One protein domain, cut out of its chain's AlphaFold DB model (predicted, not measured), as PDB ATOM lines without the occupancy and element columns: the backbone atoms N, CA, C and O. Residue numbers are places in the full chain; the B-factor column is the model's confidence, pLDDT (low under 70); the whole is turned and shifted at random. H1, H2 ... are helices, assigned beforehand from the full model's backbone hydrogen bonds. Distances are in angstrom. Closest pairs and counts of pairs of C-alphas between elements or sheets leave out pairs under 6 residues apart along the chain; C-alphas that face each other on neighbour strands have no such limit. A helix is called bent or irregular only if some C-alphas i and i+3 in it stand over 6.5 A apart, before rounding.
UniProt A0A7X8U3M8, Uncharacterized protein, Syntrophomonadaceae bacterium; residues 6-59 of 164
ATOM      1  N   GLU A   6      39.215  32.128 -50.541       56.78
ATOM      2  CA  GLU A   6      40.286  32.591 -49.626       56.78
ATOM      3  C   GLU A   6      40.466  34.125 -49.607       56.78
ATOM      4  O   GLU A   6      41.092  34.691 -48.704       56.78
ATOM      5  N   LYS A   7      39.941  34.828 -50.616       52.12
ATOM      6  CA  LYS A   7      40.089  36.287 -50.725       52.12
ATOM      7  C   LYS A   7      39.050  37.066 -49.923       52.12
ATOM      8  O   LYS A   7      39.299  38.222 -49.595       52.12
ATOM      9  N   GLU A   8      37.907  36.462 -49.616       55.94
ATOM     10  CA  GLU A   8      36.836  37.156 -48.894       55.94
ATOM     11  C   GLU A   8      37.098  37.166 -47.382       55.94
ATOM     12  O   GLU A   8      36.882  38.183 -46.718       55.94
ATOM     13  N   ASP A   9      37.692  36.095 -46.851       54.97
ATOM     14  CA  ASP A   9      38.037  35.998 -45.428       54.97
ATOM     15  C   ASP A   9      39.282  36.826 -45.055       54.97
ATOM     16  O   ASP A   9      39.403  37.339 -43.937       54.97
ATOM     17  N   THR A  10      40.197  37.041 -46.007       61.22
ATOM     18  CA  THR A  10      41.374  37.906 -45.806       61.22
ATOM     19  C   THR A  10      41.019  39.392 -45.763       61.22
ATOM     20  O   THR A  10      41.674  40.151 -45.055       61.22
ATOM     21  N   PHE A  11      39.963  39.825 -46.457       59.06
ATOM     22  CA  PHE A  11      39.530  41.223 -46.427       59.06
ATOM     23  C   PHE A  11      38.828  41.577 -45.109       59.06
ATOM     24  O   PHE A  11      39.151  42.599 -44.510       59.06
ATOM     25  N   SER A  12      37.936  40.704 -44.623       66.81
ATOM     26  CA  SER A  12      37.197  40.914 -43.364       66.81
ATOM     27  C   SER A  12      38.119  40.878 -42.135       66.81
ATOM     28  O   SER A  12      38.026  41.711 -41.234       66.81
ATOM     29  N   SER A  13      39.102  39.974 -42.115       67.62
ATOM     30  CA  SER A  13      40.095  39.936 -41.030       67.62
ATOM     31  C   SER A  13      41.016  41.162 -41.027       67.62
ATOM     32  O   SER A  13      41.355  41.676 -39.959       67.62
ATOM     33  N   LEU A  14      41.380  41.676 -42.207       74.56
ATOM     34  CA  LEU A  14      42.236  42.853 -42.343       74.56
ATOM     35  C   LEU A  14      41.516  44.160 -41.972       74.56
ATOM     36  O   LEU A  14      42.128  45.026 -41.344       74.56
ATOM     37  N   THR A  15      40.226  44.303 -42.294       76.06
ATOM     38  CA  THR A  15      39.427  45.472 -41.884       76.06
ATOM     39  C   THR A  15      39.228  45.518 -40.371       76.06
ATOM     40  O   THR A  15      39.381  46.584 -39.774       76.06
ATOM     41  N   ILE A  16      38.977  44.375 -39.726       77.06
ATOM     42  CA  ILE A  16      38.860  44.286 -38.262       77.06
ATOM     43  C   ILE A  16      40.189  44.643 -37.583       77.06
ATOM     44  O   ILE A  16      40.204  45.441 -36.646       77.06
ATOM     45  N   LEU A  17      41.311  44.111 -38.079       77.50
ATOM     46  CA  LEU A  17      42.646  44.440 -37.566       77.50
ATOM     47  C   LEU A  17      42.958  45.934 -37.692       77.50
ATOM     48  O   LEU A  17      43.447  46.530 -36.736       77.50
ATOM     49  N   ALA A  18      42.641  46.553 -38.832       78.94
ATOM     50  CA  ALA A  18      42.847  47.985 -39.041       78.94
ATOM     51  C   ALA A  18      41.986  48.845 -38.098       78.94
ATOM     52  O   ALA A  18      42.477  49.833 -37.554       78.94
ATOM     53  N   LEU A  19      40.728  48.454 -37.867       77.50
ATOM     54  CA  LEU A  19      39.829  49.150 -36.943       77.50
ATOM     55  C   LEU A  19      40.288  49.026 -35.485       77.50
ATOM     56  O   LEU A  19      40.249  50.013 -34.755       77.50
ATOM     57  N   LEU A  20      40.780  47.852 -35.076       78.00
ATOM     58  CA  LEU A  20      41.365  47.650 -33.748       78.00
ATOM     59  C   LEU A  20      42.629  48.494 -33.547       78.00
ATOM     60  O   LEU A  20      42.801  49.101 -32.493       78.00
ATOM     61  N   LEU A  21      43.492  48.577 -34.560       80.88
ATOM     62  CA  LEU A  21      44.724  49.365 -34.491       80.88
ATOM     63  C   LEU A  21      44.430  50.869 -34.403       80.88
ATOM     64  O   LEU A  21      45.058  51.575 -33.616       80.88
ATOM     65  N   LEU A  22      43.436  51.344 -35.161       77.38
ATOM     66  CA  LEU A  22      42.955  52.724 -35.091       77.38
ATOM     67  C   LEU A  22      42.360  53.043 -33.710       77.38
ATOM     68  O   LEU A  22      42.634  54.104 -33.159       77.38
ATOM     69  N   ALA A  23      41.582  52.120 -33.136       73.06
ATOM     70  CA  ALA A  23      41.011  52.284 -31.802       73.06
ATOM     71  C   ALA A  23      42.097  52.352 -30.713       73.06
ATOM     72  O   ALA A  23      42.008  53.206 -29.833       73.06
ATOM     73  N   SER A  24      43.142  51.520 -30.795       71.69
ATOM     74  CA  SER A  24      44.278  51.574 -29.862       71.69
ATOM     75  C   SER A  24      45.058  52.887 -29.957       71.69
ATOM     76  O   SER A  24      45.388  53.461 -28.925       71.69
ATOM     77  N   LEU A  25      45.309  53.394 -31.171       73.25
ATOM     78  CA  LEU A  25      45.984  54.686 -31.367       73.25
ATOM     79  C   LEU A  25      45.176  55.848 -30.777       73.25
ATOM     80  O   LEU A  25      45.736  56.748 -30.163       73.25
ATOM     81  N   LEU A  26      43.849  55.805 -30.917       69.00
ATOM     82  CA  LEU A  26      42.966  56.810 -30.329       69.00
ATOM     83  C   LEU A  26      42.860  56.698 -28.800       69.00
ATOM     84  O   LEU A  26      42.510  57.680 -28.160       69.00
ATOM     85  N   MET A  27      43.149  55.550 -28.183       65.88
ATOM     86  CA  MET A  27      43.197  55.465 -26.716       65.88
ATOM     87  C   MET A  27      44.479  56.054 -26.123       65.88
ATOM     88  O   MET A  27      44.461  56.495 -24.982       65.88
ATOM     89  N   GLU A  28      45.581  56.076 -26.875       70.06
ATOM     90  CA  GLU A  28      46.865  56.599 -26.388       70.06
ATOM     91  C   GLU A  28      46.879  58.137 -26.301       70.06
ATOM     92  O   GLU A  28      47.615  58.712 -25.501       70.06
ATOM     93  N   GLU A  29      46.037  58.811 -27.091       67.06
ATOM     94  CA  GLU A  29      46.049  60.274 -27.239       67.06
ATOM     95  C   GLU A  29      44.940  60.995 -26.443       67.06
ATOM     96  O   GLU A  29      44.970  62.218 -26.306       67.06
ATOM     97  N   TYR A  30      43.972  60.260 -25.885       67.12
ATOM     98  CA  TYR A  30      42.765  60.827 -25.276       67.12
ATOM     99  C   TYR A  30      42.646  60.515 -23.776       67.12
ATOM    100  O   TYR A  30      43.042  59.457 -23.299       67.12
ATOM    101  N   ASN A  31      42.064  61.454 -23.022       73.44
ATOM    102  CA  ASN A  31      41.765  61.294 -21.594       73.44
ATOM    103  C   ASN A  31      40.754  60.148 -21.379       73.44
ATOM    104  O   ASN A  31      39.910  59.913 -22.243       73.44
ATOM    105  N   ASP A  32      40.760  59.488 -20.214       71.62
ATOM    106  CA  ASP A  32      39.951  58.277 -19.935       71.62
ATOM    107  C   ASP A  32      38.453  58.399 -20.302       71.62
ATOM    108  O   ASP A  32      37.819  57.432 -20.733       71.62
ATOM    109  N   ALA A  33      37.871  59.595 -20.160       69.56
ATOM    110  CA  ALA A  33      36.480  59.867 -20.525       69.56
ATOM    111  C   ALA A  33      36.240  59.860 -22.049       69.56
ATOM    112  O   ALA A  33      35.234  59.323 -22.518       69.56
ATOM    113  N   ASP A  34      37.179  60.406 -22.817       73.25
ATOM    114  CA  ASP A  34      37.121  60.453 -24.278       73.25
ATOM    115  C   ASP A  34      37.453  59.076 -24.874       73.25
ATOM    116  O   ASP A  34      36.822  58.645 -25.841       73.25
ATOM    117  N   ALA A  35      38.359  58.322 -24.238       74.50
ATOM    118  CA  ALA A  35      38.682  56.947 -24.617       74.50
ATOM    119  C   ALA A  35      37.459  56.017 -24.515       74.50
ATOM    120  O   ALA A  35      37.207  55.221 -25.424       74.50
ATOM    121  N   LEU A  36      36.648  56.151 -23.455       78.62
ATOM    122  CA  LEU A  36      35.400  55.394 -23.312       78.62
ATOM    123  C   LEU A  36      34.401  55.739 -24.424       78.62
ATOM    124  O   LEU A  36      33.768  54.848 -24.995       78.62
ATOM    125  N   GLN A  37      34.277  57.023 -24.763       78.56
ATOM    126  CA  GLN A  37      33.395  57.469 -25.835       78.56
ATOM    127  C   GLN A  37      33.851  56.909 -27.192       78.56
ATOM    128  O   GLN A  37      33.037  56.340 -27.925       78.56
ATOM    129  N   VAL A  38      35.144  56.994 -27.509       79.44
ATOM    130  CA  VAL A  38      35.732  56.430 -28.735       79.44
ATOM    131  C   VAL A  38      35.555  54.906 -28.798       79.44
ATOM    132  O   VAL A  38      35.208  54.364 -29.853       79.44
ATOM    133  N   ALA A  39      35.707  54.200 -27.675       78.00
ATOM    134  CA  ALA A  39      35.464  52.759 -27.597       78.00
ATOM    135  C   ALA A  39      33.993  52.405 -27.874       78.00
ATOM    136  O   ALA A  39      33.706  51.497 -28.657       78.00
ATOM    137  N   CYS A  40      33.048  53.153 -27.297       83.81
ATOM    138  CA  CYS A  40      31.625  52.956 -27.564       83.81
ATOM    139  C   CYS A  40      31.283  53.197 -29.042       83.81
ATOM    140  O   CYS A  40      30.618  52.360 -29.656       83.81
ATOM    141  N   TRP A  41      31.760  54.291 -29.641       81.94
ATOM    142  CA  TRP A  41      31.481  54.590 -31.051       81.94
ATOM    143  C   TRP A  41      32.121  53.589 -32.010       81.94
ATOM    144  O   TRP A  41      31.471  53.168 -32.968       81.94
ATOM    145  N   SER A  42      33.359  53.165 -31.750       81.12
ATOM    146  CA  SER A  42      34.031  52.157 -32.578       81.12
ATOM    147  C   SER A  42      33.334  50.795 -32.497       81.12
ATOM    148  O   SER A  42      33.144  50.152 -33.530       81.12
ATOM    149  N   SER A  43      32.854  50.391 -31.314       81.00
ATOM    150  CA  SER A  43      32.058  49.170 -31.139       81.00
ATOM    151  C   SER A  43      30.734  49.219 -31.909       81.00
ATOM    152  O   SER A  43      30.412  48.275 -32.633       81.00
ATOM    153  N   ILE A  44      29.997  50.333 -31.829       84.88
ATOM    154  CA  ILE A  44      28.753  50.522 -32.593       84.88
ATOM    155  C   ILE A  44      29.035  50.449 -34.098       84.88
ATOM    156  O   ILE A  44      28.319  49.768 -34.830       84.88
ATOM    157  N   PHE A  45      30.096  51.108 -34.565       82.44
ATOM    158  CA  PHE A  45      30.452  51.123 -35.982       82.44
ATOM    159  C   PHE A  45      30.840  49.731 -36.502       82.44
ATOM    160  O   PHE A  45      30.390  49.327 -37.575       82.44
ATOM    161  N   LEU A  46      31.604  48.964 -35.718       82.81
ATOM    162  CA  LEU A  46      31.934  47.567 -36.016       82.81
ATOM    163  C   LEU A  46      30.678  46.694 -36.122       82.81
ATOM    164  O   LEU A  46      30.553  45.929 -37.074       82.81
ATOM    165  N   LEU A  47      29.729  46.833 -35.191       83.50
ATOM    166  CA  LEU A  47      28.469  46.085 -35.231       83.50
ATOM    167  C   LEU A  47      27.650  46.407 -36.486       83.50
ATOM    168  O   LEU A  47      27.148  45.488 -37.128       83.50
ATOM    169  N   VAL A  48      27.572  47.681 -36.878       86.38
ATOM    170  CA  VAL A  48      26.872  48.106 -38.104       86.38
ATOM    171  C   VAL A  48      27.538  47.535 -39.357       86.38
ATOM    172  O   VAL A  48      26.844  47.080 -40.267       86.38
ATOM    173  N   ILE A  49      28.874  47.529 -39.422       81.88
ATOM    174  CA  ILE A  49      29.603  46.918 -40.543       81.88
ATOM    175  C   ILE A  49      29.323  45.418 -40.604       81.88
ATOM    176  O   ILE A  49      28.982  44.915 -41.672       81.88
ATOM    177  N   LEU A  50      29.419  44.714 -39.474       81.00
ATOM    178  CA  LEU A  50      29.163  43.273 -39.413       81.00
ATOM    179  C   LEU A  50      27.721  42.941 -39.813       81.00
ATOM    180  O   LEU A  50      27.493  42.011 -40.587       81.00
ATOM    181  N   GLU A  51      26.744  43.724 -39.349       79.94
ATOM    182  CA  GLU A  51      25.345  43.579 -39.749       79.94
ATOM    183  C   GLU A  51      25.194  43.754 -41.266       79.94
ATOM    184  O   GLU A  51      24.623  42.881 -41.927       79.94
ATOM    185  N   LYS A  52      25.807  44.796 -41.847       75.44
ATOM    186  CA  LYS A  52      25.811  45.023 -43.300       75.44
ATOM    187  C   LYS A  52      26.491  43.895 -44.070       75.44
ATOM    188  O   LYS A  52      25.933  43.443 -45.068       75.44
ATOM    189  N   GLU A  53      27.642  43.398 -43.623       76.56
ATOM    190  CA  GLU A  53      28.311  42.252 -44.254       76.56
ATOM    191  C   GLU A  53      27.416  41.008 -44.235       76.56
ATOM    192  O   GLU A  53      27.307  40.309 -45.247       76.56
ATOM    193  N   THR A  54      26.697  40.757 -43.135       73.38
ATOM    194  CA  THR A  54      25.758  39.628 -43.074       73.38
ATOM    195  C   THR A  54      24.549  39.821 -43.986       73.38
ATOM    196  O   THR A  54      24.097  38.855 -44.597       73.38
ATOM    197  N   GLU A  55      24.039  41.047 -44.137       76.06
ATOM    198  CA  GLU A  55      22.974  41.365 -45.094       76.06
ATOM    199  C   GLU A  55      23.437  41.158 -46.542       76.06
ATOM    200  O   GLU A  55      22.681  40.629 -47.361       76.06
ATOM    201  N   PHE A  56      24.682  41.526 -46.864       62.25
ATOM    202  CA  PHE A  56      25.275  41.271 -48.178       62.25
ATOM    203  C   PHE A  56      25.451  39.773 -48.442       62.25
ATOM    204  O   PHE A  56      25.066  39.314 -49.516       62.25
ATOM    205  N   ARG A  57      25.937  39.000 -47.460       60.34
ATOM    206  CA  ARG A  57      26.075  37.536 -47.574       60.34
ATOM    207  C   ARG A  57      24.723  36.805 -47.614       60.34
ATOM    208  O   ARG A  57      24.632  35.723 -48.184       60.34
ATOM    209  N   LYS A  58      23.660  37.388 -47.044       62.56
ATOM    210  CA  LYS A  58      22.289  36.843 -47.073       62.56
ATOM    211  C   LYS A  58      21.524  37.137 -48.362       62.56
ATOM    212  O   LYS A  58      20.470  36.535 -48.552       62.56
ATOM    213  N   LYS A  59      22.001  38.017 -49.253       55.47
ATOM    214  CA  LYS A  59      21.442  38.099 -50.610       55.47
ATOM    215  C   LYS A  59      21.898  36.846 -51.345       55.47
ATOM    216  O   LYS A  59      23.081  36.752 -51.670       55.47
TER     217      LYS A  59
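What this domain is: This is residues 6 to 59 of the 164 residues of an uncharacterized protein of Syntrophomonadaceae bacterium (UniProt A0A7X8U3M8). Two long helices, H2 and H1, lie side by side and run opposite ways as a helical hairpin, joined by a tight turn at residues 30 and 31. They spread slightly from that turn, and at the far end residues 6 to 11 of H1 and residues 54 to 59, of which 54 to 58 belong to H2, stand free. The printed part has 54 residues with two named helices, H1 then H2, and no named strand; the class is all helix. The whole is loose, with a radius of gyration of the C-alphas of 13.4 A, and is a rod spanning 42 by 19 by 6 A.

How they stand to each other: H2, residues 32 to 58, is the longest helix. H1, residues 6 to 29, touches it with 9 pairs of C-alphas within 8 A. The closest C-alphas of the two are those of Met 27 and Ala 35, 5.2 A apart. H1 touches H2 with its residues 16 to 27 alone, and H2 touches H1 with its residues 35 to 46 alone. Their lines stand at a shallow tilt of 13 degrees, and their centres are 11.8 A apart. In H2 every O i to N i+4 pair is within hydrogen-bond range; in H1 17 of 20 are.

Where its parts are: H2 has 27 residues and measures 38.8 A from C-alpha 32 at (39.951, 58.277, -19.935) to C-alpha 58 at (22.289, 36.843, -47.073). H1 has 24 residues and measures 36.1 A, beginning with C-alpha 6 at (40.286, 32.591, -49.626). Neither helix is bent.

The domain as a whole: The two C-alphas farthest apart are those of Asn 31 and Lys 59, at 42.3 A. The printed part has no cut, and the link from H1 to H2 is tight. The mean pLDDT of the printed part is 72.9; residues 6 to 13, 26 to 27, 29 to 30, 33 and 56 to 59 are under 70.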